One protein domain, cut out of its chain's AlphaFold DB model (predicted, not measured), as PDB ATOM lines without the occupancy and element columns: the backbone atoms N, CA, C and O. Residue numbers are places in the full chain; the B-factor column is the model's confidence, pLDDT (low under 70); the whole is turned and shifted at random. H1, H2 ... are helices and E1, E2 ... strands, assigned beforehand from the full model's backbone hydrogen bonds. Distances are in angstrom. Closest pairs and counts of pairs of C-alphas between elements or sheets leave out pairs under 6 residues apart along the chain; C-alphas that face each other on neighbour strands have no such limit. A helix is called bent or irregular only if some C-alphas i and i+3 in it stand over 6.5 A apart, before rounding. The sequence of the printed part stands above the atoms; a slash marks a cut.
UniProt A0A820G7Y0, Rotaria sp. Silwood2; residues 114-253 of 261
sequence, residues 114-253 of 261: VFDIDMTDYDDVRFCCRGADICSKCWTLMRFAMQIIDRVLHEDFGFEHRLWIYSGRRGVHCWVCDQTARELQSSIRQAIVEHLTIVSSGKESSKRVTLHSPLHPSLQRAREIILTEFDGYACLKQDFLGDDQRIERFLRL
ATOM      1  N   VAL A 114     -31.361  -1.329  30.219       98.38
ATOM      2  CA  VAL A 114     -30.239  -0.716  30.929       98.38
ATOM      3  C   VAL A 114     -30.631  -0.309  32.340       98.38
ATOM      4  O   VAL A 114     -31.710   0.243  32.550       98.38
ATOM      5  N   PHE A 115     -29.731  -0.558  33.287       98.50
ATOM      6  CA  PHE A 115     -29.837  -0.097  34.670       98.50
ATOM      7  C   PHE A 115     -28.639   0.787  34.987       98.50
ATOM      8  O   PHE A 115     -27.515   0.412  34.663       98.50
ATOM      9  N   ASP A 116     -28.882   1.930  35.618       98.12
ATOM     10  CA  ASP A 116     -27.859   2.866  36.082       98.12
ATOM     11  C   ASP A 116     -28.013   3.037  37.593       98.12
ATOM     12  O   ASP A 116     -29.098   3.362  38.078       98.12
ATOM     13  N   ILE A 117     -26.950   2.728  38.332       97.69
ATOM     14  CA  ILE A 117     -26.920   2.763  39.791       97.69
ATOM     15  C   ILE A 117     -25.792   3.704  40.196       97.69
ATOM     16  O   ILE A 117     -24.612   3.358  40.067       97.69
ATOM     17  N   ASP A 118     -26.148   4.878  40.714       97.06
ATOM     18  CA  ASP A 118     -25.193   5.884  41.183       97.06
ATOM     19  C   ASP A 118     -25.150   5.910  42.714       97.06
ATOM     20  O   ASP A 118     -26.162   5.819  43.415       97.06
ATOM     21  N   MET A 119     -23.950   6.054  43.273       96.25
ATOM     22  CA  MET A 119     -23.798   6.120  44.716       96.25
ATOM     23  C   MET A 119     -24.396   7.367  45.377       96.25
ATOM     24  O   MET A 119     -24.607   7.352  46.592       96.25
ATOM     25  N   THR A 120     -24.703   8.434  44.637       93.81
ATOM     26  CA  THR A 120     -25.412   9.593  45.207       93.81
ATOM     27  C   THR A 120     -26.784   9.233  45.747       93.81
ATOM     28  O   THR A 120     -27.231   9.855  46.709       93.81
ATOM     29  N   ASP A 121     -27.432   8.202  45.200       92.75
ATOM     30  CA  ASP A 121     -28.746   7.758  45.678       92.75
ATOM     31  C   ASP A 121     -28.680   7.094  47.060       92.75
ATOM     32  O   ASP A 121     -29.702   6.914  47.718       92.75
ATOM     33  N   TYR A 122     -27.468   6.801  47.538       93.50
ATOM     34  CA  TYR A 122     -27.196   6.239  48.857       93.50
ATOM     35  C   TYR A 122     -26.646   7.272  49.842       93.50
ATOM     36  O   TYR A 122     -26.225   6.895  50.937       93.50
ATOM     37  N   ASP A 123     -26.613   8.562  49.488       92.44
ATOM     38  CA  ASP A 123     -26.034   9.608  50.341       92.44
ATOM     39  C   ASP A 123     -26.661   9.669  51.722       92.44
ATOM     40  O   ASP A 123     -26.000  10.044  52.687       92.44
ATOM     41  N   ASP A 124     -27.922   9.289  51.839       88.62
ATOM     42  CA  ASP A 124     -28.594   9.280  53.112       88.62
ATOM     43  C   ASP A 124     -28.259   8.012  53.918       88.62
ATOM     44  O   ASP A 124     -28.284   8.075  55.135       88.62
ATOM     45  N   VAL A 125     -27.850   6.897  53.321       90.06
ATOM     46  CA  VAL A 125     -27.561   5.642  54.052       90.06
ATOM     47  C   VAL A 125     -26.069   5.293  54.142       90.06
ATOM     48  O   VAL A 125     -25.711   4.205  54.596       90.06
ATOM     49  N   ARG A 126     -25.181   6.210  53.739       94.00
ATOM     50  CA  ARG A 126     -23.722   6.087  53.883       94.00
ATOM     51  C   ARG A 126     -23.150   7.230  54.724       94.00
ATOM     52  O   ARG A 126     -23.560   8.380  54.593       94.00
ATOM     53  N   PHE A 127     -22.157   6.920  55.552       94.62
ATOM     54  CA  PHE A 127     -21.544   7.871  56.493       94.62
ATOM     55  C   PHE A 127     -20.047   8.108  56.241       94.62
ATOM     56  O   PHE A 127     -19.451   9.008  56.823       94.62
ATOM     57  N   CYS A 128     -19.429   7.328  55.353       95.25
ATOM     58  CA  CYS A 128     -18.003   7.438  55.022       95.25
ATOM     59  C   CYS A 128     -17.669   8.475  53.930       95.25
ATOM     60  O   CYS A 128     -16.530   8.940  53.868       95.25
ATOM     61  N   CYS A 129     -18.621   8.823  53.060       95.56
ATOM     62  CA  CYS A 129     -18.471   9.748  51.927       95.56
ATOM     63  C   CYS A 129     -19.783  10.519  51.699       95.56
ATOM     64  O   CYS A 129     -20.825  10.120  52.218       95.56
ATOM     65  N   ARG A 130     -19.743  11.605  50.915       91.88
ATOM     66  CA  ARG A 130     -20.918  12.405  50.522       91.88
ATOM     67  C   ARG A 130     -20.833  12.805  49.052       91.88
ATOM     68  O   ARG A 130     -19.734  12.964  48.518       91.88
ATOM     69  N   GLY A 131     -21.981  13.008  48.411       92.50
ATOM     70  CA  GLY A 131     -22.069  13.504  47.046       92.50
ATOM     71  C   GLY A 131     -21.302  12.622  46.065       92.50
ATOM     72  O   GLY A 131     -21.633  11.463  45.832       92.50
ATOM     73  N   ALA A 132     -20.261  13.174  45.452       90.75
ATOM     74  CA  ALA A 132     -19.520  12.481  44.406       90.75
ATOM     75  C   ALA A 132     -18.344  11.629  44.876       90.75
ATOM     76  O   ALA A 132     -17.767  10.914  44.056       90.75
ATOM     77  N   ASP A 133     -18.016  11.691  46.162       93.31
ATOM     78  CA  ASP A 133     -16.906  10.936  46.721       93.31
ATOM     79  C   ASP A 133     -17.296   9.469  46.924       93.31
ATOM     80  O   ASP A 133     -18.429   9.147  47.304       93.31
ATOM     81  N   ILE A 134     -16.333   8.576  46.698       95.75
ATOM     82  CA  ILE A 134     -16.447   7.145  46.975       95.75
ATOM     83  C   ILE A 134     -15.190   6.635  47.686       95.75
ATOM     84  O   ILE A 134     -14.111   7.214  47.579       95.75
ATOM     85  N   CYS A 135     -15.333   5.530  48.410       95.31
ATOM     86  CA  CYS A 135     -14.226   4.775  48.985       95.31
ATOM     87  C   CYS A 135     -14.554   3.275  48.997       95.31
ATOM     88  O   CYS A 135     -15.690   2.862  48.733       95.31
ATOM     89  N   SER A 136     -13.567   2.457  49.364       95.50
ATOM     90  CA  SER A 136     -13.691   0.996  49.485       95.50
ATOM     91  C   SER A 136     -14.856   0.560  50.391       95.50
ATOM     92  O   SER A 136     -15.474  -0.483  50.170       95.50
ATOM     93  N   LYS A 137     -15.211   1.387  51.384       96.56
ATOM     94  CA  LYS A 137     -16.320   1.128  52.307       96.56
ATOM     95  C   LYS A 137     -17.665   1.154  51.585       96.56
ATOM     96  O   LYS A 137     -18.342   0.126  51.538       96.56
ATOM     97  N   CYS A 138     -18.041   2.296  51.003       96.69
ATOM     98  CA  CYS A 138     -19.337   2.467  50.341       96.69
ATOM     99  C   CYS A 138     -19.439   1.743  48.993       96.69
ATOM    100  O   CYS A 138     -20.550   1.439  48.574       96.69
ATOM    101  N   TRP A 139     -18.323   1.350  48.358       97.19
ATOM    102  CA  TRP A 139     -18.357   0.490  47.163       97.19
ATOM    103  C   TRP A 139     -19.031  -0.872  47.399       97.19
ATOM    104  O   TRP A 139     -19.540  -1.495  46.470       97.19
ATOM    105  N   THR A 140     -19.125  -1.307  48.659       97.06
ATOM    106  CA  THR A 140     -19.935  -2.473  49.051       97.06
ATOM    107  C   THR A 140     -21.402  -2.348  48.613       97.06
ATOM    108  O   THR A 140     -21.997  -3.350  48.237       97.06
ATOM    109  N   LEU A 141     -21.960  -1.131  48.552       97.38
ATOM    110  CA  LEU A 141     -23.320  -0.903  48.053       97.38
ATOM    111  C   LEU A 141     -23.465  -1.271  46.573       97.38
ATOM    112  O   LEU A 141     -24.446  -1.910  46.210       97.38
ATOM    113  N   MET A 142     -22.477  -0.934  45.733       97.94
ATOM    114  CA  MET A 142     -22.493  -1.323  44.316       97.94
ATOM    115  C   MET A 142     -22.381  -2.838  44.167       97.94
ATOM    116  O   MET A 142     -23.089  -3.418  43.351       97.94
ATOM    117  N   ARG A 143     -21.556  -3.501  44.994       97.50
ATOM    118  CA  ARG A 143     -21.463  -4.972  45.003       97.50
ATOM    119  C   ARG A 143     -22.812  -5.619  45.318       97.50
ATOM    120  O   ARG A 143     -23.234  -6.499  44.574       97.50
ATOM    121  N   PHE A 144     -23.501  -5.156  46.365       97.81
ATOM    122  CA  PHE A 144     -24.840  -5.650  46.690       97.81
ATOM    123  C   PHE A 144     -25.832  -5.389  45.558       97.81
ATOM    124  O   PHE A 144     -26.551  -6.303  45.165       97.81
ATOM    125  N   ALA A 145     -25.846  -4.177  45.001       97.75
ATOM    126  CA  ALA A 145     -26.754  -3.820  43.920       97.75
ATOM    127  C   ALA A 145     -26.548  -4.709  42.680       97.75
ATOM    128  O   ALA A 145     -27.516  -5.247  42.148       97.75
ATOM    129  N   MET A 146     -25.291  -4.943  42.282       98.31
ATOM    130  CA  MET A 146     -24.943  -5.860  41.194       98.31
ATOM    131  C   MET A 146     -25.412  -7.287  41.481       98.31
ATOM    132  O   MET A 146     -26.086  -7.872  40.647       98.31
ATOM    133  N   GLN A 147     -25.103  -7.846  42.657       98.25
ATOM    134  CA  GLN A 147     -25.483  -9.222  43.006       98.25
ATOM    135  C   GLN A 147     -27.000  -9.421  43.046       98.25
ATOM    136  O   GLN A 147     -27.499 -10.432  42.560       98.25
ATOM    137  N   ILE A 148     -27.734  -8.464  43.615       98.25
ATOM    138  CA  ILE A 148     -29.192  -8.538  43.735       98.25
ATOM    139  C   ILE A 148     -29.839  -8.431  42.353       98.25
ATOM    140  O   ILE A 148     -30.634  -9.294  41.986       98.25
ATOM    141  N   ILE A 149     -29.488  -7.401  41.577       98.25
ATOM    142  CA  ILE A 149     -30.105  -7.174  40.268       98.25
ATOM    143  C   ILE A 149     -29.701  -8.272  39.286       98.25
ATOM    144  O   ILE A 149     -30.570  -8.797  38.599       98.25
ATOM    145  N   ASP A 150     -28.428  -8.679  39.241       98.56
ATOM    146  CA  ASP A 150     -27.980  -9.742  38.333       98.56
ATOM    147  C   ASP A 150     -28.705 -11.063  38.606       98.56
ATOM    148  O   ASP A 150     -29.177 -11.717  37.673       98.56
ATOM    149  N   ARG A 151     -28.890 -11.403  39.889       98.19
ATOM    150  CA  ARG A 151     -29.636 -12.592  40.301       98.19
ATOM    151  C   ARG A 151     -31.094 -12.538  39.862       98.19
ATOM    152  O   ARG A 151     -31.587 -13.532  39.349       98.19
ATOM    153  N   VAL A 152     -31.774 -11.402  40.023       98.19
ATOM    154  CA  VAL A 152     -33.163 -11.242  39.557       98.19
ATOM    155  C   VAL A 152     -33.245 -11.333  38.033       98.19
ATOM    156  O   VAL A 152     -34.072 -12.067  37.498       98.19
ATOM    157  N   LEU A 153     -32.360 -10.642  37.310       98.44
ATOM    158  CA  LEU A 153     -32.329 -10.683  35.845       98.44
ATOM    159  C   LEU A 153     -32.104 -12.102  35.307       98.44
ATOM    160  O   LEU A 153     -32.681 -12.459  34.282       98.44
ATOM    161  N   HIS A 154     -31.293 -12.906  35.993       98.06
ATOM    162  CA  HIS A 154     -31.026 -14.284  35.604       98.06
ATOM    163  C   HIS A 154     -32.113 -15.267  36.064       98.06
ATOM    164  O   HIS A 154     -32.678 -15.977  35.239       98.06
ATOM    165  N   GLU A 155     -32.408 -15.325  37.364       97.81
ATOM    166  CA  GLU A 155     -33.285 -16.349  37.947       97.81
ATOM    167  C   GLU A 155     -34.774 -16.064  37.711       97.81
ATOM    168  O   GLU A 155     -35.537 -17.005  37.508       97.81
ATOM    169  N   ASP A 156     -35.194 -14.792  37.728       97.19
ATOM    170  CA  ASP A 156     -36.614 -14.430  37.605       97.19
ATOM    171  C   ASP A 156     -37.009 -14.122  36.157       97.19
ATOM    172  O   ASP A 156     -38.104 -14.484  35.723       97.19
ATOM    173  N   PHE A 157     -36.122 -13.470  35.396       97.75
ATOM    174  CA  PHE A 157     -36.402 -13.065  34.013       97.75
ATOM    175  C   PHE A 157     -35.733 -13.940  32.946       97.75
ATOM    176  O   PHE A 157     -36.078 -13.819  31.772       97.75
ATOM    177  N   GLY A 158     -34.807 -14.825  33.325       98.19
ATOM    178  CA  GLY A 158     -34.161 -15.749  32.390       98.19
ATOM    179  C   GLY A 158     -33.222 -15.081  31.386       98.19
ATOM    180  O   GLY A 158     -32.906 -15.687  30.367       98.19
ATOM    181  N   PHE A 159     -32.779 -13.845  31.634       98.62
ATOM    182  CA  PHE A 159     -31.794 -13.207  30.768       98.62
ATOM    183  C   PHE A 159     -30.439 -13.906  30.923       98.62
ATOM    184  O   PHE A 159     -30.065 -14.324  32.023       98.62
ATOM    185  N   GLU A 160     -29.673 -14.004  29.840       98.25
ATOM    186  CA  GLU A 160     -28.369 -14.674  29.783       98.25
ATOM    187  C   GLU A 160     -27.219 -13.702  29.489       98.25
ATOM    188  O   GLU A 160     -26.100 -13.900  29.968       98.25
ATOM    189  N   HIS A 161     -27.476 -12.616  28.758       98.25
ATOM    190  CA  HIS A 161     -26.443 -11.705  28.272       98.25
ATOM    191  C   HIS A 161     -26.451 -10.383  29.045       98.25
ATOM    192  O   HIS A 161     -26.971  -9.372  28.578       98.25
ATOM    193  N   ARG A 162     -25.838 -10.371  30.233       98.38
ATOM    194  CA  ARG A 162     -25.724  -9.180  31.096       98.38
ATOM    195  C   ARG A 162     -24.286  -8.674  31.129       98.38
ATOM    196  O   ARG A 162     -23.376  -9.403  31.515       98.38
ATOM    197  N   LEU A 163     -24.081  -7.416  30.751       98.38
ATOM    198  CA  LEU A 163     -22.781  -6.752  30.790       98.38
ATOM    199  C   LEU A 163     -22.795  -5.636  31.839       98.38
ATOM    200  O   LEU A 163     -23.483  -4.633  31.673       98.38
ATOM    201  N   TRP A 164     -22.008  -5.801  32.901       98.62
ATOM    202  CA  TRP A 164     -21.816  -4.780  33.932       98.62
ATOM    203  C   TRP A 164     -20.580  -3.929  33.637       98.62
ATOM    204  O   TRP A 164     -19.492  -4.453  33.405       98.62
ATOM    205  N   ILE A 165     -20.747  -2.608  33.659       98.25
ATOM    206  CA  ILE A 165     -19.725  -1.624  33.297       98.25
ATOM    207  C   ILE A 165     -19.589  -0.614  34.434       98.25
ATOM    208  O   ILE A 165     -20.578  -0.091  34.938       98.25
ATOM    209  N   TYR A 166     -18.357  -0.308  34.832       97.88
ATOM    210  CA  TYR A 166     -18.084   0.799  35.745       97.88
ATOM    211  C   TYR A 166     -18.400   2.141  35.072       97.88
ATOM    212  O   TYR A 166     -17.942   2.383  33.958       97.88
ATOM    213  N   SER A 167     -19.112   3.045  35.754       95.44
ATOM    214  CA  SER A 167     -19.520   4.338  35.175       95.44
ATOM    215  C   SER A 167     -18.364   5.318  34.927       95.44
ATOM    216  O   SER A 167     -18.566   6.405  34.396       95.44
ATOM    217  N   GLY A 168     -17.145   4.962  35.345       92.50
ATOM    218  CA  GLY A 168     -15.964   5.819  35.285       92.50
ATOM    219  C   GLY A 168     -15.750   6.649  36.550       92.50
ATOM    220  O   GLY A 168     -14.679   7.236  36.703       92.50
ATOM    221  N   ARG A 169     -16.719   6.675  37.483       93.06
ATOM    222  CA  ARG A 169     -16.581   7.447  38.728       93.06
ATOM    223  C   ARG A 169     -17.145   6.805  39.992       93.06
ATOM    224  O   ARG A 169     -16.419   6.678  40.967       93.06
ATOM    225  N   ARG A 170     -18.449   6.534  40.053       94.06
ATOM    226  CA  ARG A 170     -19.129   6.250  41.339       94.06
ATOM    227  C   ARG A 170     -20.342   5.339  41.231       94.06
ATOM    228  O   ARG A 170     -21.133   5.267  42.162       94.06
ATOM    229  N   GLY A 171     -20.496   4.672  40.102       97.25
ATOM    230  CA  GLY A 171     -21.660   3.856  39.822       97.25
ATOM    231  C   GLY A 171     -21.329   2.713  38.888       97.25
ATOM    232  O   GLY A 171     -20.180   2.533  38.463       97.25
ATOM    233  N   VAL A 172     -22.358   1.946  38.575       98.50
ATOM    234  CA  VAL A 172     -22.291   0.811  37.662       98.50
ATOM    235  C   VAL A 172     -23.492   0.835  36.730       98.50
ATOM    236  O   VAL A 172     -24.600   1.175  37.141       98.50
ATOM    237  N   HIS A 173     -23.269   0.452  35.478       98.62
ATOM    238  CA  HIS A 173     -24.313   0.285  34.477       98.62
ATOM    239  C   HIS A 173     -24.454  -1.197  34.136       98.62
ATOM    240  O   HIS A 173     -23.448  -1.863  33.890       98.62
ATOM    241  N   CYS A 174     -25.677  -1.712  34.071       98.75
ATOM    242  CA  CYS A 174     -25.960  -3.041  33.530       98.75
ATOM    243  C   CYS A 174     -26.587  -2.903  32.146       98.75
ATOM    244  O   CYS A 174     -27.548  -2.155  31.991       98.75
ATOM    245  N   TRP A 175     -26.071  -3.639  31.166       98.75
ATOM    246  CA  TRP A 175     -26.623  -3.758  29.820       98.75
ATOM    247  C   TRP A 175     -27.116  -5.185  29.604       98.75
ATOM    248  O   TRP A 175     -26.311  -6.105  29.440       98.75
ATOM    249  N   VAL A 176     -28.434  -5.372  29.582       98.69
ATOM    250  CA  VAL A 176     -29.064  -6.652  29.242       98.69
ATOM    251  C   VAL A 176     -29.286  -6.704  27.735       98.69
ATOM    252  O   VAL A 176     -30.017  -5.893  27.158       98.69
ATOM    253  N   CYS A 177     -28.594  -7.644  27.106       97.88
ATOM    254  CA  CYS A 177     -28.337  -7.692  25.675       97.88
ATOM    255  C   CYS A 177     -29.078  -8.825  24.958       97.88
ATOM    256  O   CYS A 177     -28.926  -8.952  23.745       97.88
ATOM    257  N   ASP A 178     -29.852  -9.639  25.673       97.88
ATOM    258  CA  ASP A 178     -30.738 -10.653  25.104       97.88
ATOM    259  C   ASP A 178     -31.682 -10.026  24.074       97.88
ATOM    260  O   ASP A 178     -32.176  -8.913  24.268       97.88
ATOM    261  N   GLN A 179     -31.968 -10.736  22.980       95.88
ATOM    262  CA  GLN A 179     -32.878 -10.229  21.946       95.88
ATOM    263  C   GLN A 179     -34.254  -9.879  22.530       95.88
ATOM    264  O   GLN A 179     -34.777  -8.793  22.289       95.88
ATOM    265  N   THR A 180     -34.781 -10.751  23.389       97.06
ATOM    266  CA  THR A 180     -36.051 -10.536  24.090       97.06
ATOM    267  C   THR A 180     -36.022  -9.293  24.978       97.06
ATOM    268  O   THR A 180     -37.024  -8.587  25.051       97.06
ATOM    269  N   ALA A 181     -34.882  -8.973  25.607       98.00
ATOM    270  CA  ALA A 181     -34.700  -7.750  26.389       98.00
ATOM    271  C   ALA A 181     -34.655  -6.499  25.500       98.00
ATOM    272  O   ALA A 181     -35.199  -5.450  25.865       98.00
ATOM    273  N   ARG A 182     -34.020  -6.597  24.324       97.12
ATOM    274  CA  ARG A 182     -33.909  -5.475  23.387       97.12
ATOM    275  C   ARG A 182     -35.253  -5.060  22.798       97.12
ATOM    276  O   ARG A 182     -35.500  -3.864  22.639       97.12
ATOM    277  N   GLU A 183     -36.121  -6.028  22.544       96.38
ATOM    278  CA  GLU A 183     -37.441  -5.843  21.932       96.38
ATOM    279  C   GLU A 183     -38.536  -5.444  22.943       96.38
ATOM    280  O   GLU A 183     -39.678  -5.184  22.558       96.38
ATOM    281  N   LEU A 184     -38.218  -5.350  24.245       97.69
ATOM    282  CA  LEU A 184     -39.201  -4.984  25.267       97.69
ATOM    283  C   LEU A 184     -39.830  -3.611  25.007       97.69
ATOM    284  O   LEU A 184     -39.136  -2.601  24.833       97.69
ATOM    285  N   GLN A 185     -41.156  -3.560  25.120       96.38
ATOM    286  CA  GLN A 185     -41.919  -2.317  25.143       96.38
ATOM    287  C   GLN A 185     -41.653  -1.526  26.429       96.38
ATOM    288  O   GLN A 185     -41.362  -2.095  27.483       96.38
ATOM    289  N   SER A 186     -41.822  -0.204  26.368       95.19
ATOM    290  CA  SER A 186     -41.596   0.690  27.512       95.19
ATOM    291  C   SER A 186     -42.408   0.314  28.757       95.19
ATOM    292  O   SER A 186     -41.884   0.403  29.861       95.19
ATOM    293  N   SER A 187     -43.650  -0.153  28.595       97.06
ATOM    294  CA  SER A 187     -44.503  -0.607  29.704       97.06
ATOM    295  C   SER A 187     -43.937  -1.834  30.423       97.06
ATOM    296  O   SER A 187     -43.972  -1.899  31.647       97.06
ATOM    297  N   ILE A 188     -43.364  -2.787  29.685       97.44
ATOM    298  CA  ILE A 188     -42.744  -3.978  30.276       97.44
ATOM    299  C   ILE A 188     -41.433  -3.615  30.971       97.44
ATOM    300  O   ILE A 188     -41.169  -4.088  32.072       97.44
ATOM    301  N   ARG A 189     -40.634  -2.716  30.381       97.81
ATOM    302  CA  ARG A 189     -39.426  -2.186  31.041       97.81
ATOM    303  C   ARG A 189     -39.772  -1.512  32.366       97.81
ATOM    304  O   ARG A 189     -39.100  -1.759  33.360       97.81
ATOM    305  N   GLN A 190     -40.840  -0.716  32.378       96.56
ATOM    306  CA  GLN A 190     -41.356  -0.081  33.585       96.56
ATOM    307  C   GLN A 190     -41.779  -1.124  34.630       96.56
ATOM    308  O   GLN A 190     -41.359  -1.023  35.777       96.56
ATOM    309  N   ALA A 191     -42.507  -2.172  34.232       97.06
ATOM    310  CA  ALA A 191     -42.911  -3.246  35.141       97.06
ATOM    311  C   ALA A 191     -41.712  -4.005  35.752       97.06
ATOM    312  O   ALA A 191     -41.749  -4.375  36.924       97.06
ATOM    313  N   ILE A 192     -40.627  -4.207  34.992       97.25
ATOM    314  CA  ILE A 192     -39.381  -4.798  35.513       97.25
ATOM    315  C   ILE A 192     -38.742  -3.878  36.562       97.25
ATOM    316  O   ILE A 192     -38.334  -4.344  37.626       97.25
ATOM    317  N   VAL A 193     -38.667  -2.573  36.288       95.19
ATOM    318  CA  VAL A 193     -38.139  -1.590  37.249       95.19
ATOM    319  C   VAL A 193     -39.000  -1.560  38.513       95.19
ATOM    320  O   VAL A 193     -38.460  -1.583  39.616       95.19
ATOM    321  N   GLU A 194     -40.324  -1.572  38.374       93.38
ATOM    322  CA  GLU A 194     -41.260  -1.618  39.501       93.38
ATOM    323  C   GLU A 194     -41.092  -2.893  40.330       93.38
ATOM    324  O   GLU A 194     -41.064  -2.815  41.555       93.38
ATOM    325  N   HIS A 195     -40.880  -4.048  39.691       93.88
ATOM    326  CA  HIS A 195     -40.592  -5.305  40.385       93.88
ATOM    327  C   HIS A 195     -39.320  -5.228  41.249       93.88
ATOM    328  O   HIS A 195     -39.273  -5.781  42.347       93.88
ATOM    329  N   LEU A 196     -38.290  -4.533  40.760       93.75
ATOM    330  CA  LEU A 196     -37.017  -4.332  41.458       93.75
ATOM    331  C   LEU A 196     -37.072  -3.213  42.515       93.75
ATOM    332  O   LEU A 196     -36.202  -3.136  43.385       93.75
ATOM    333  N   THR A 197     -38.072  -2.331  42.451       91.38
ATOM    334  CA  THR A 197     -38.148  -1.132  43.288       91.38
ATOM    335  C   THR A 197     -38.884  -1.414  44.593       91.38
ATOM    336  O   THR A 197     -40.094  -1.609  44.624       91.38
ATOM    337  N   ILE A 198     -38.151  -1.355  45.708       87.44
ATOM    338  CA  ILE A 198     -38.712  -1.507  47.066       87.44
ATOM    339  C   ILE A 198     -38.844  -0.188  47.832       87.44
ATOM    340  O   ILE A 198     -39.547  -0.111  48.840       87.44
ATOM    341  N   VAL A 199     -38.124   0.842  47.386       76.69
ATOM    342  CA  VAL A 199     -38.071   2.155  48.030       76.69
ATOM    343  C   VAL A 199     -39.212   2.989  47.457       76.69
ATOM    344  O   VAL A 199     -39.105   3.518  46.357       76.69
ATOM    345  N   SER A 200     -40.330   3.053  48.174       62.00
ATOM    346  CA  SER A 200     -41.605   3.577  47.662       62.00
ATOM    347  C   SER A 200     -42.029   4.913  48.274       62.00
ATOM    348  O   SER A 200     -43.000   5.513  47.822       62.00
ATOM    349  N   SER A 201     -41.312   5.425  49.280       54.50
ATOM    350  CA  SER A 201     -41.600   6.745  49.862       54.50
ATOM    351  C   SER A 201     -40.615   7.807  49.370       54.50
ATOM    352  O   SER A 201     -39.415   7.550  49.267       54.50
ATOM    353  N   GLY A 202     -41.127   9.009  49.077       55.72
ATOM    354  CA  GLY A 202     -40.329  10.151  48.621       55.72
ATOM    355  C   GLY A 202     -39.191  10.519  49.581       55.72
ATOM    356  O   GLY A 202     -39.194  10.125  50.749       55.72
ATOM    357  N   LYS A 203     -38.217  11.303  49.092       52.88
ATOM    358  CA  LYS A 203     -36.971  11.649  49.811       52.88
ATOM    359  C   LYS A 203     -37.183  12.210  51.229       52.88
ATOM    360  O   LYS A 203     -36.275  12.074  52.047       52.88
ATOM    361  N   GLU A 204     -38.355  12.784  51.508       54.16
ATOM    362  CA  GLU A 204     -38.735  13.398  52.788       54.16
ATOM    363  C   GLU A 204     -39.232  12.414  53.861       54.16
ATOM    364  O   GLU A 204     -39.227  12.757  55.041       54.16
ATOM    365  N   SER A 205     -39.625  11.184  53.502       60.28
ATOM    366  CA  SER A 205     -40.038  10.192  54.502       60.28
ATOM    367  C   SER A 205     -38.820   9.563  55.180       60.28
ATOM    368  O   SER A 205     -37.911   9.066  54.506       60.28
ATOM    369  N   SER A 206     -38.824   9.527  56.517       64.88
ATOM    370  CA  SER A 206     -37.816   8.815  57.315       64.88
ATOM    371  C   SER A 206     -37.839   7.310  57.043       64.88
ATOM    372  O   SER A 206     -36.782   6.686  56.973       64.88
ATOM    373  N   LYS A 207     -39.028   6.734  56.825       71.31
ATOM    374  CA  LYS A 207     -39.227   5.330  56.458       71.31
ATOM    375  C   LYS A 207     -39.557   5.231  54.975       71.31
ATOM    376  O   LYS A 207     -40.621   5.670  54.547       71.31
ATOM    377  N   ARG A 208     -38.642   4.654  54.195       75.38
ATOM    378  CA  ARG A 208     -38.789   4.549  52.732       75.38
ATOM    379  C   ARG A 208     -39.189   3.173  52.216       75.38
ATOM    380  O   ARG A 208     -39.473   3.032  51.032       75.38
ATOM    381  N   VAL A 209     -39.189   2.173  53.093       84.38
ATOM    382  CA  VAL A 209     -39.463   0.781  52.744       84.38
ATOM    383  C   VAL A 209     -40.503   0.228  53.710       84.38
ATOM    384  O   VAL A 209     -40.323   0.265  54.930       84.38
ATOM    385  N   THR A 210     -41.576  -0.315  53.147       81.94
ATOM    386  CA  THR A 210     -42.584  -1.094  53.868       81.94
ATOM    387  C   THR A 210     -42.652  -2.461  53.216       81.94
ATOM    388  O   THR A 210     -42.916  -2.569  52.023       81.94
ATOM    389  N   LEU A 211     -42.370  -3.501  53.997       85.69
ATOM    390  CA  LEU A 211     -42.387  -4.881  53.531       85.69
ATOM    391  C   LEU A 211     -43.613  -5.592  54.095       85.69
ATOM    392  O   LEU A 211     -43.951  -5.422  55.267       85.69
ATOM    393  N   HIS A 212     -44.253  -6.407  53.264       85.31
ATOM    394  CA  HIS A 212     -45.368  -7.254  53.670       85.31
ATOM    395  C   HIS A 212     -44.878  -8.670  53.990       85.31
ATOM    396  O   HIS A 212     -43.877  -9.131  53.440       85.31
ATOM    397  N   SER A 213     -45.588  -9.349  54.894       86.31
ATOM    398  CA  SER A 213     -45.349 -10.753  55.230       86.31
ATOM    399  C   SER A 213     -46.442 -11.632  54.605       86.31
ATOM    400  O   SER A 213     -47.617 -11.273  54.726       86.31
ATOM    401  N   PRO A 214     -46.097 -12.768  53.971       91.12
ATOM    402  CA  PRO A 214     -44.737 -13.274  53.761       91.12
ATOM    403  C   PRO A 214     -43.941 -12.429  52.750       91.12
ATOM    404  O   PRO A 214     -44.510 -11.845  51.830       91.12
ATOM    405  N   LEU A 215     -42.611 -12.379  52.911       92.50
ATOM    406  CA  LEU A 215     -41.731 -11.682  51.966       92.50
ATOM    407  C   LEU A 215     -41.783 -12.352  50.590       92.50
ATOM    408  O   LEU A 215     -41.691 -13.577  50.502       92.50
ATOM    409  N   HIS A 216     -41.832 -11.550  49.526       94.06
ATOM    410  CA  HIS A 216     -41.699 -12.043  48.155       94.06
ATOM    411  C   HIS A 216     -40.360 -12.798  47.971       94.06
ATOM    412  O   HIS A 216     -39.346 -12.330  48.500       94.06
ATOM    413  N   PRO A 217     -40.299 -13.916  47.216       95.75
ATOM    414  CA  PRO A 217     -39.077 -14.721  47.067       95.75
ATOM    415  C   PRO A 217     -37.834 -13.927  46.638       95.75
ATOM    416  O   PRO A 217     -36.757 -14.115  47.199       95.75
ATOM    417  N   SER A 218     -37.990 -12.969  45.718       94.94
ATOM    418  CA  SER A 218     -36.899 -12.074  45.295       94.94
ATOM    419  C   SER A 218     -36.309 -11.265  46.462       94.94
ATOM    420  O   SER A 218     -35.090 -11.159  46.606       94.94
ATOM    421  N   LEU A 219     -37.155 -10.803  47.389       94.94
ATOM    422  CA  LEU A 219     -36.716 -10.077  48.584       94.94
ATOM    423  C   LEU A 219     -36.029 -10.985  49.602       94.94
ATOM    424  O   LEU A 219     -35.110 -10.544  50.288       94.94
ATOM    425  N   GLN A 220     -36.453 -12.247  49.705       95.94
ATOM    426  CA  GLN A 220     -35.794 -13.226  50.571       95.94
ATOM    427  C   GLN A 220     -34.356 -13.479  50.096       95.94
ATOM    428  O   GLN A 220     -33.425 -13.348  50.887       95.94
ATOM    429  N   ARG A 221     -34.161 -13.709  48.791       96.31
ATOM    430  CA  ARG A 221     -32.826 -13.884  48.191       96.31
ATOM    431  C   ARG A 221     -31.957 -12.631  48.321       96.31
ATOM    432  O   ARG A 221     -30.776 -12.732  48.641       96.31
ATOM    433  N   ALA A 222     -32.532 -11.444  48.114       96.25
ATOM    434  CA  ALA A 222     -31.815 -10.184  48.319       96.25
ATOM    435  C   ALA A 222     -31.378 -10.009  49.784       96.25
ATOM    436  O   ALA A 222     -30.248  -9.603  50.057       96.25
ATOM    437  N   ARG A 223     -32.249 -10.371  50.734       95.56
ATOM    438  CA  ARG A 223     -31.936 -10.361  52.166       95.56
ATOM    439  C   ARG A 223     -30.790 -11.314  52.500       95.56
ATOM    440  O   ARG A 223     -29.917 -10.921  53.262       95.56
ATOM    441  N   GLU A 224     -30.770 -12.525  51.947       96.50
ATOM    442  CA  GLU A 224     -29.671 -13.480  52.152       96.50
ATOM    443  C   GLU A 224     -28.324 -12.893  51.715       96.50
ATOM    444  O   GLU A 224     -27.367 -12.926  52.486       96.50
ATOM    445  N   ILE A 225     -28.273 -12.281  50.524       96.12
ATOM    446  CA  ILE A 225     -27.073 -11.600  50.014       96.12
ATOM    447  C   ILE A 225     -26.613 -10.523  51.002       96.12
ATOM    448  O   ILE A 225     -25.458 -10.520  51.418       96.12
ATOM    449  N   ILE A 226     -27.515  -9.637  51.426       96.19
ATOM    450  CA  ILE A 226     -27.169  -8.528  52.324       96.19
ATOM    451  C   ILE A 226     -26.685  -9.048  53.681       96.19
ATOM    452  O   ILE A 226     -25.672  -8.571  54.192       96.19
ATOM    453  N   LEU A 227     -27.381 -10.029  54.264       96.12
ATOM    454  CA  LEU A 227     -27.076 -10.540  55.601       96.12
ATOM    455  C   LEU A 227     -25.690 -11.186  55.702       96.12
ATOM    456  O   LEU A 227     -25.106 -11.140  56.780       96.12
ATOM    457  N   THR A 228     -25.129 -11.720  54.612       94.69
ATOM    458  CA  THR A 228     -23.771 -12.298  54.647       94.69
ATOM    459  C   THR A 228     -22.669 -11.290  54.984       94.69
ATOM    460  O   THR A 228     -21.664 -11.669  55.578       94.69
ATOM    461  N   GLU A 229     -22.849 -10.010  54.651       93.56
ATOM    462  CA  GLU A 229     -21.858  -8.955  54.905       93.56
ATOM    463  C   GLU A 229     -22.429  -7.779  55.718       93.56
ATOM    464  O   GLU A 229     -21.749  -6.763  55.883       93.56
ATOM    465  N   PHE A 230     -23.660  -7.890  56.234       95.25
ATOM    466  CA  PHE A 230     -24.358  -6.766  56.861       95.25
ATOM    467  C   PHE A 230     -23.575  -6.190  58.041       95.25
ATOM    468  O   PHE A 230     -23.288  -4.998  58.031       95.25
ATOM    469  N   ASP A 231     -23.151  -7.012  59.001       94.62
ATOM    470  CA  ASP A 231     -22.420  -6.526  60.181       94.62
ATOM    471  C   ASP A 231     -21.073  -5.899  59.793       94.62
ATOM    472  O   ASP A 231     -20.699  -4.820  60.262       94.62
ATOM    473  N   GLY A 232     -20.360  -6.533  58.859       95.38
ATOM    474  CA  GLY A 232     -19.093  -6.018  58.345       95.38
ATOM    475  C   GLY A 232     -19.247  -4.691  57.597       95.38
ATOM    476  O   GLY A 232     -18.358  -3.840  57.644       95.38
ATOM    477  N   TYR A 233     -20.366  -4.485  56.907       96.38
ATOM    478  CA  TYR A 233     -20.644  -3.249  56.189       96.38
ATOM    479  C   TYR A 233     -21.286  -2.177  57.074       96.38
ATOM    480  O   TYR A 233     -20.705  -1.108  57.265       96.38
ATOM    481  N   ALA A 234     -22.477  -2.440  57.603       95.44
ATOM    482  CA  ALA A 234     -23.273  -1.480  58.346       95.44
ATOM    483  C   ALA A 234     -22.599  -1.114  59.675       95.44
ATOM    484  O   ALA A 234     -22.361   0.069  59.922       95.44
ATOM    485  N   CYS A 235     -22.235  -2.100  60.501       93.88
ATOM    486  CA  CYS A 235     -21.664  -1.847  61.826       93.88
ATOM    487  C   CYS A 235     -20.206  -1.385  61.726       93.88
ATOM    488  O   CYS A 235     -19.866  -0.322  62.228       93.88
ATOM    489  N   LEU A 236     -19.335  -2.136  61.041       93.56
ATOM    490  CA  LEU A 236     -17.893  -1.842  61.076       93.56
ATOM    491  C   LEU A 236     -17.459  -0.741  60.099       93.56
ATOM    492  O   LEU A 236     -16.643   0.114  60.442       93.56
ATOM    493  N   LYS A 237     -17.955  -0.759  58.853       94.75
ATOM    494  CA  LYS A 237     -17.518   0.208  57.828       94.75
ATOM    495  C   LYS A 237     -18.301   1.518  57.886       94.75
ATOM    496  O   LYS A 237     -17.702   2.570  57.656       94.75
ATOM    497  N   GLN A 238     -19.611   1.461  58.126       96.00
ATOM    498  CA  GLN A 238     -20.474   2.646  58.164       96.00
ATOM    499  C   GLN A 238     -20.726   3.176  59.573       96.00
ATOM    500  O   GLN A 238     -21.076   4.349  59.687       96.00
ATOM    501  N   ASP A 239     -20.530   2.363  60.614       95.25
ATOM    502  CA  ASP A 239     -20.802   2.736  62.003       95.25
ATOM    503  C   ASP A 239     -22.181   3.400  62.140       95.25
ATOM    504  O   ASP A 239     -22.338   4.537  62.593       95.25
ATOM    505  N   PHE A 240     -23.202   2.727  61.598       93.31
ATOM    506  CA  PHE A 240     -24.539   3.305  61.426       93.31
ATOM    507  C   PHE A 240     -25.288   3.562  62.745       93.31
ATOM    508  O   PHE A 240     -26.386   4.101  62.702       93.31
ATOM    509  N   LEU A 241     -24.702   3.192  63.890       94.38
ATOM    510  CA  LEU A 241     -25.180   3.479  65.248       94.38
ATOM    511  C   LEU A 241     -24.105   4.191  66.096       94.38
ATOM    512  O   LEU A 241     -24.201   4.208  67.318       94.38
ATOM    513  N   GLY A 242     -23.067   4.748  65.466       93.88
ATOM    514  CA  GLY A 242     -21.892   5.285  66.163       93.88
ATOM    515  C   GLY A 242     -22.090   6.613  66.893       93.88
ATOM    516  O   GLY A 242     -21.195   7.053  67.611       93.88
ATOM    517  N   ASP A 243     -23.230   7.277  66.695       93.81
ATOM    518  CA  ASP A 243     -23.578   8.530  67.362       93.81
ATOM    519  C   ASP A 243     -25.100   8.662  67.552       93.81
ATOM    520  O   ASP A 243     -25.887   7.976  66.889       93.81
ATOM    521  N   ASP A 244     -25.508   9.565  68.448       94.56
ATOM    522  CA  ASP A 244     -26.912   9.773  68.824       94.56
ATOM    523  C   ASP A 244     -27.801  10.125  67.620       94.56
ATOM    524  O   ASP A 244     -28.935   9.656  67.531       94.56
ATOM    525  N   GLN A 245     -27.288  10.893  66.650       91.50
ATOM    526  CA  GLN A 245     -28.062  11.281  65.463       91.50
ATOM    527  C   GLN A 245     -28.351  10.074  64.566       91.50
ATOM    528  O   GLN A 245     -29.441   9.948  64.000       91.50
ATOM    529  N   ARG A 246     -27.375   9.176  64.409       91.75
ATOM    530  CA  ARG A 246     -27.543   7.950  63.624       91.75
ATOM    531  C   ARG A 246     -28.447   6.943  64.325       91.75
ATOM    532  O   ARG A 246     -29.287   6.339  63.657       91.75
ATOM    533  N   ILE A 247     -28.323   6.811  65.646       92.31
ATOM    534  CA  ILE A 247     -29.221   5.988  66.463       92.31
ATOM    535  C   ILE A 247     -30.656   6.495  66.324       92.31
ATOM    536  O   ILE A 247     -31.535   5.722  65.951       92.31
ATOM    537  N   GLU A 248     -30.896   7.793  66.526       89.88
ATOM    538  CA  GLU A 248     -32.227   8.393  66.388       89.88
ATOM    539  C   GLU A 248     -32.812   8.128  64.996       89.88
ATOM    540  O   GLU A 248     -33.973   7.740  64.843       89.88
ATOM    541  N   ARG A 249     -31.987   8.273  63.954       87.94
ATOM    542  CA  ARG A 249     -32.403   7.985  62.587       87.94
ATOM    543  C   ARG A 249     -32.800   6.524  62.384       87.94
ATOM    544  O   ARG A 249     -33.775   6.268  61.677       87.94
ATOM    545  N   PHE A 250     -32.052   5.587  62.957       88.94
ATOM    546  CA  PHE A 250     -32.380   4.168  62.895       88.94
ATOM    547  C   PHE A 250     -33.671   3.854  63.659       88.94
ATOM    548  O   PHE A 250     -34.534   3.161  63.125       88.94
ATOM    549  N   LEU A 251     -33.848   4.412  64.860       88.12
ATOM    550  CA  LEU A 251     -35.041   4.195  65.685       88.12
ATOM    551  C   LEU A 251     -36.327   4.637  64.977       88.12
ATOM    552  O   LEU A 251     -37.329   3.937  65.058       88.12
ATOM    553  N   ARG A 252     -36.288   5.710  64.174       86.19
ATOM    554  CA  ARG A 252     -37.431   6.140  63.334       86.19
ATOM    555  C   ARG A 252     -37.884   5.095  62.301       86.19
ATOM    556  O   ARG A 252     -38.956   5.248  61.716       86.19
ATOM    557  N   LEU A 253     -37.078   4.068  62.023       84.94
ATOM    558  CA  LEU A 253     -37.440   2.957  61.135       84.94
ATOM    559  C   LEU A 253     -38.179   1.833  61.872       84.94
ATOM    560  O   LEU A 253     -38.863   1.031  61.227       84.94
TER     561      LEU A 253
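AT A GLANCE: This is residues 114 to 253 of the 261 residues of a protein of Rotaria sp. Silwood2 (UniProt A0A820G7Y0). A small three-stranded sheet has the helix H2 along one face, and the long kinked helix H5 packs on H2 from the side away from the sheet, so that H2 lies between them as the core. H3 and H6 lie at opposite ends of the longest axis, H4 stands off the sheet near H2, and the short H1 follows E1. The printed part has 140 residues, in the order E1 H1 H2 E2 E3 H3 H4 H5 H6; the sheet's order is E1 - E3 - E2, all antiparallel. The class is mostly helix. The whole is compact, with a radius of gyration of the C-alphas of 16.2 A and spans of 51 by 38 by 29 A.

IN THESE COORDINATES: E1 is residues 114 to 118, beginning at C-alpha 114 (-30.239, -0.716, 30.929), and H1 is residues 119 to 122. H2, residues 139 to 155, is 24.3 A long and begins at C-alpha 139 (-18.357, 0.490, 47.163). E2 is residues 162 to 166, and E3, 16.6 A long, is residues 171 to 176. H3 is residues 179 to 182, and H4, 15.5 A long, residues 186 to 196. H5, residues 217 to 237, is 28.3 A long. H6, residues 244 to 251, is 10.3 A long and ends at C-alpha 251 (-35.041, 4.195, 65.685).

HOW THE PARTS SIT: E1 and E3 are antiparallel at 171 degrees, with N 115 and O 174 3.0 A apart, within hydrogen-bond range. E2 and E3 form a hairpin, antiparallel at 159 degrees, with N 165 and O 173 2.8 A apart, within hydrogen-bond range. E1, H1 H2 and E2 make a split strand-helix-strand unit, its two strands running the same way with E3 between them; its crossover is right-handed. H2 is on one face of the sheet, making two layers, a helix over a sheet, at a height of 9.5 A; it runs along the strands, at 9 degrees to E3 on the local plane. H3 only grazes the sheet, with residues 181 to 182. H2 and H5 touch, the closest C-alphas being those of Ile 148 and Ala 222, 5.5 A apart, at a shallow tilt of 12 degrees, opposite ways. H5 is irregular, with C-alphas 228 and 231 8.1 A apart, and has a kink of 59 degrees near residue 229. H2 and H4 are close but not clearly touching, the closest C-alphas being those of Ile 149 and Leu 196, 7.6 A apart. H5 and H6 are apart. In H2, H4 and H6 every O i to N i+4 pair is within hydrogen-bond range, in H5 13 of 17; H1 and H3 are too short for such a pair.

THE WHOLE: The two C-alphas farthest apart, those of Gln 179 and Asp 244, are 51.3 A apart. The printed part has no cut. The links H1 to H2 and H4 to H5 are long. Residues 200 to 206 have a pLDDT under 70; the mean of the printed part is 92.7.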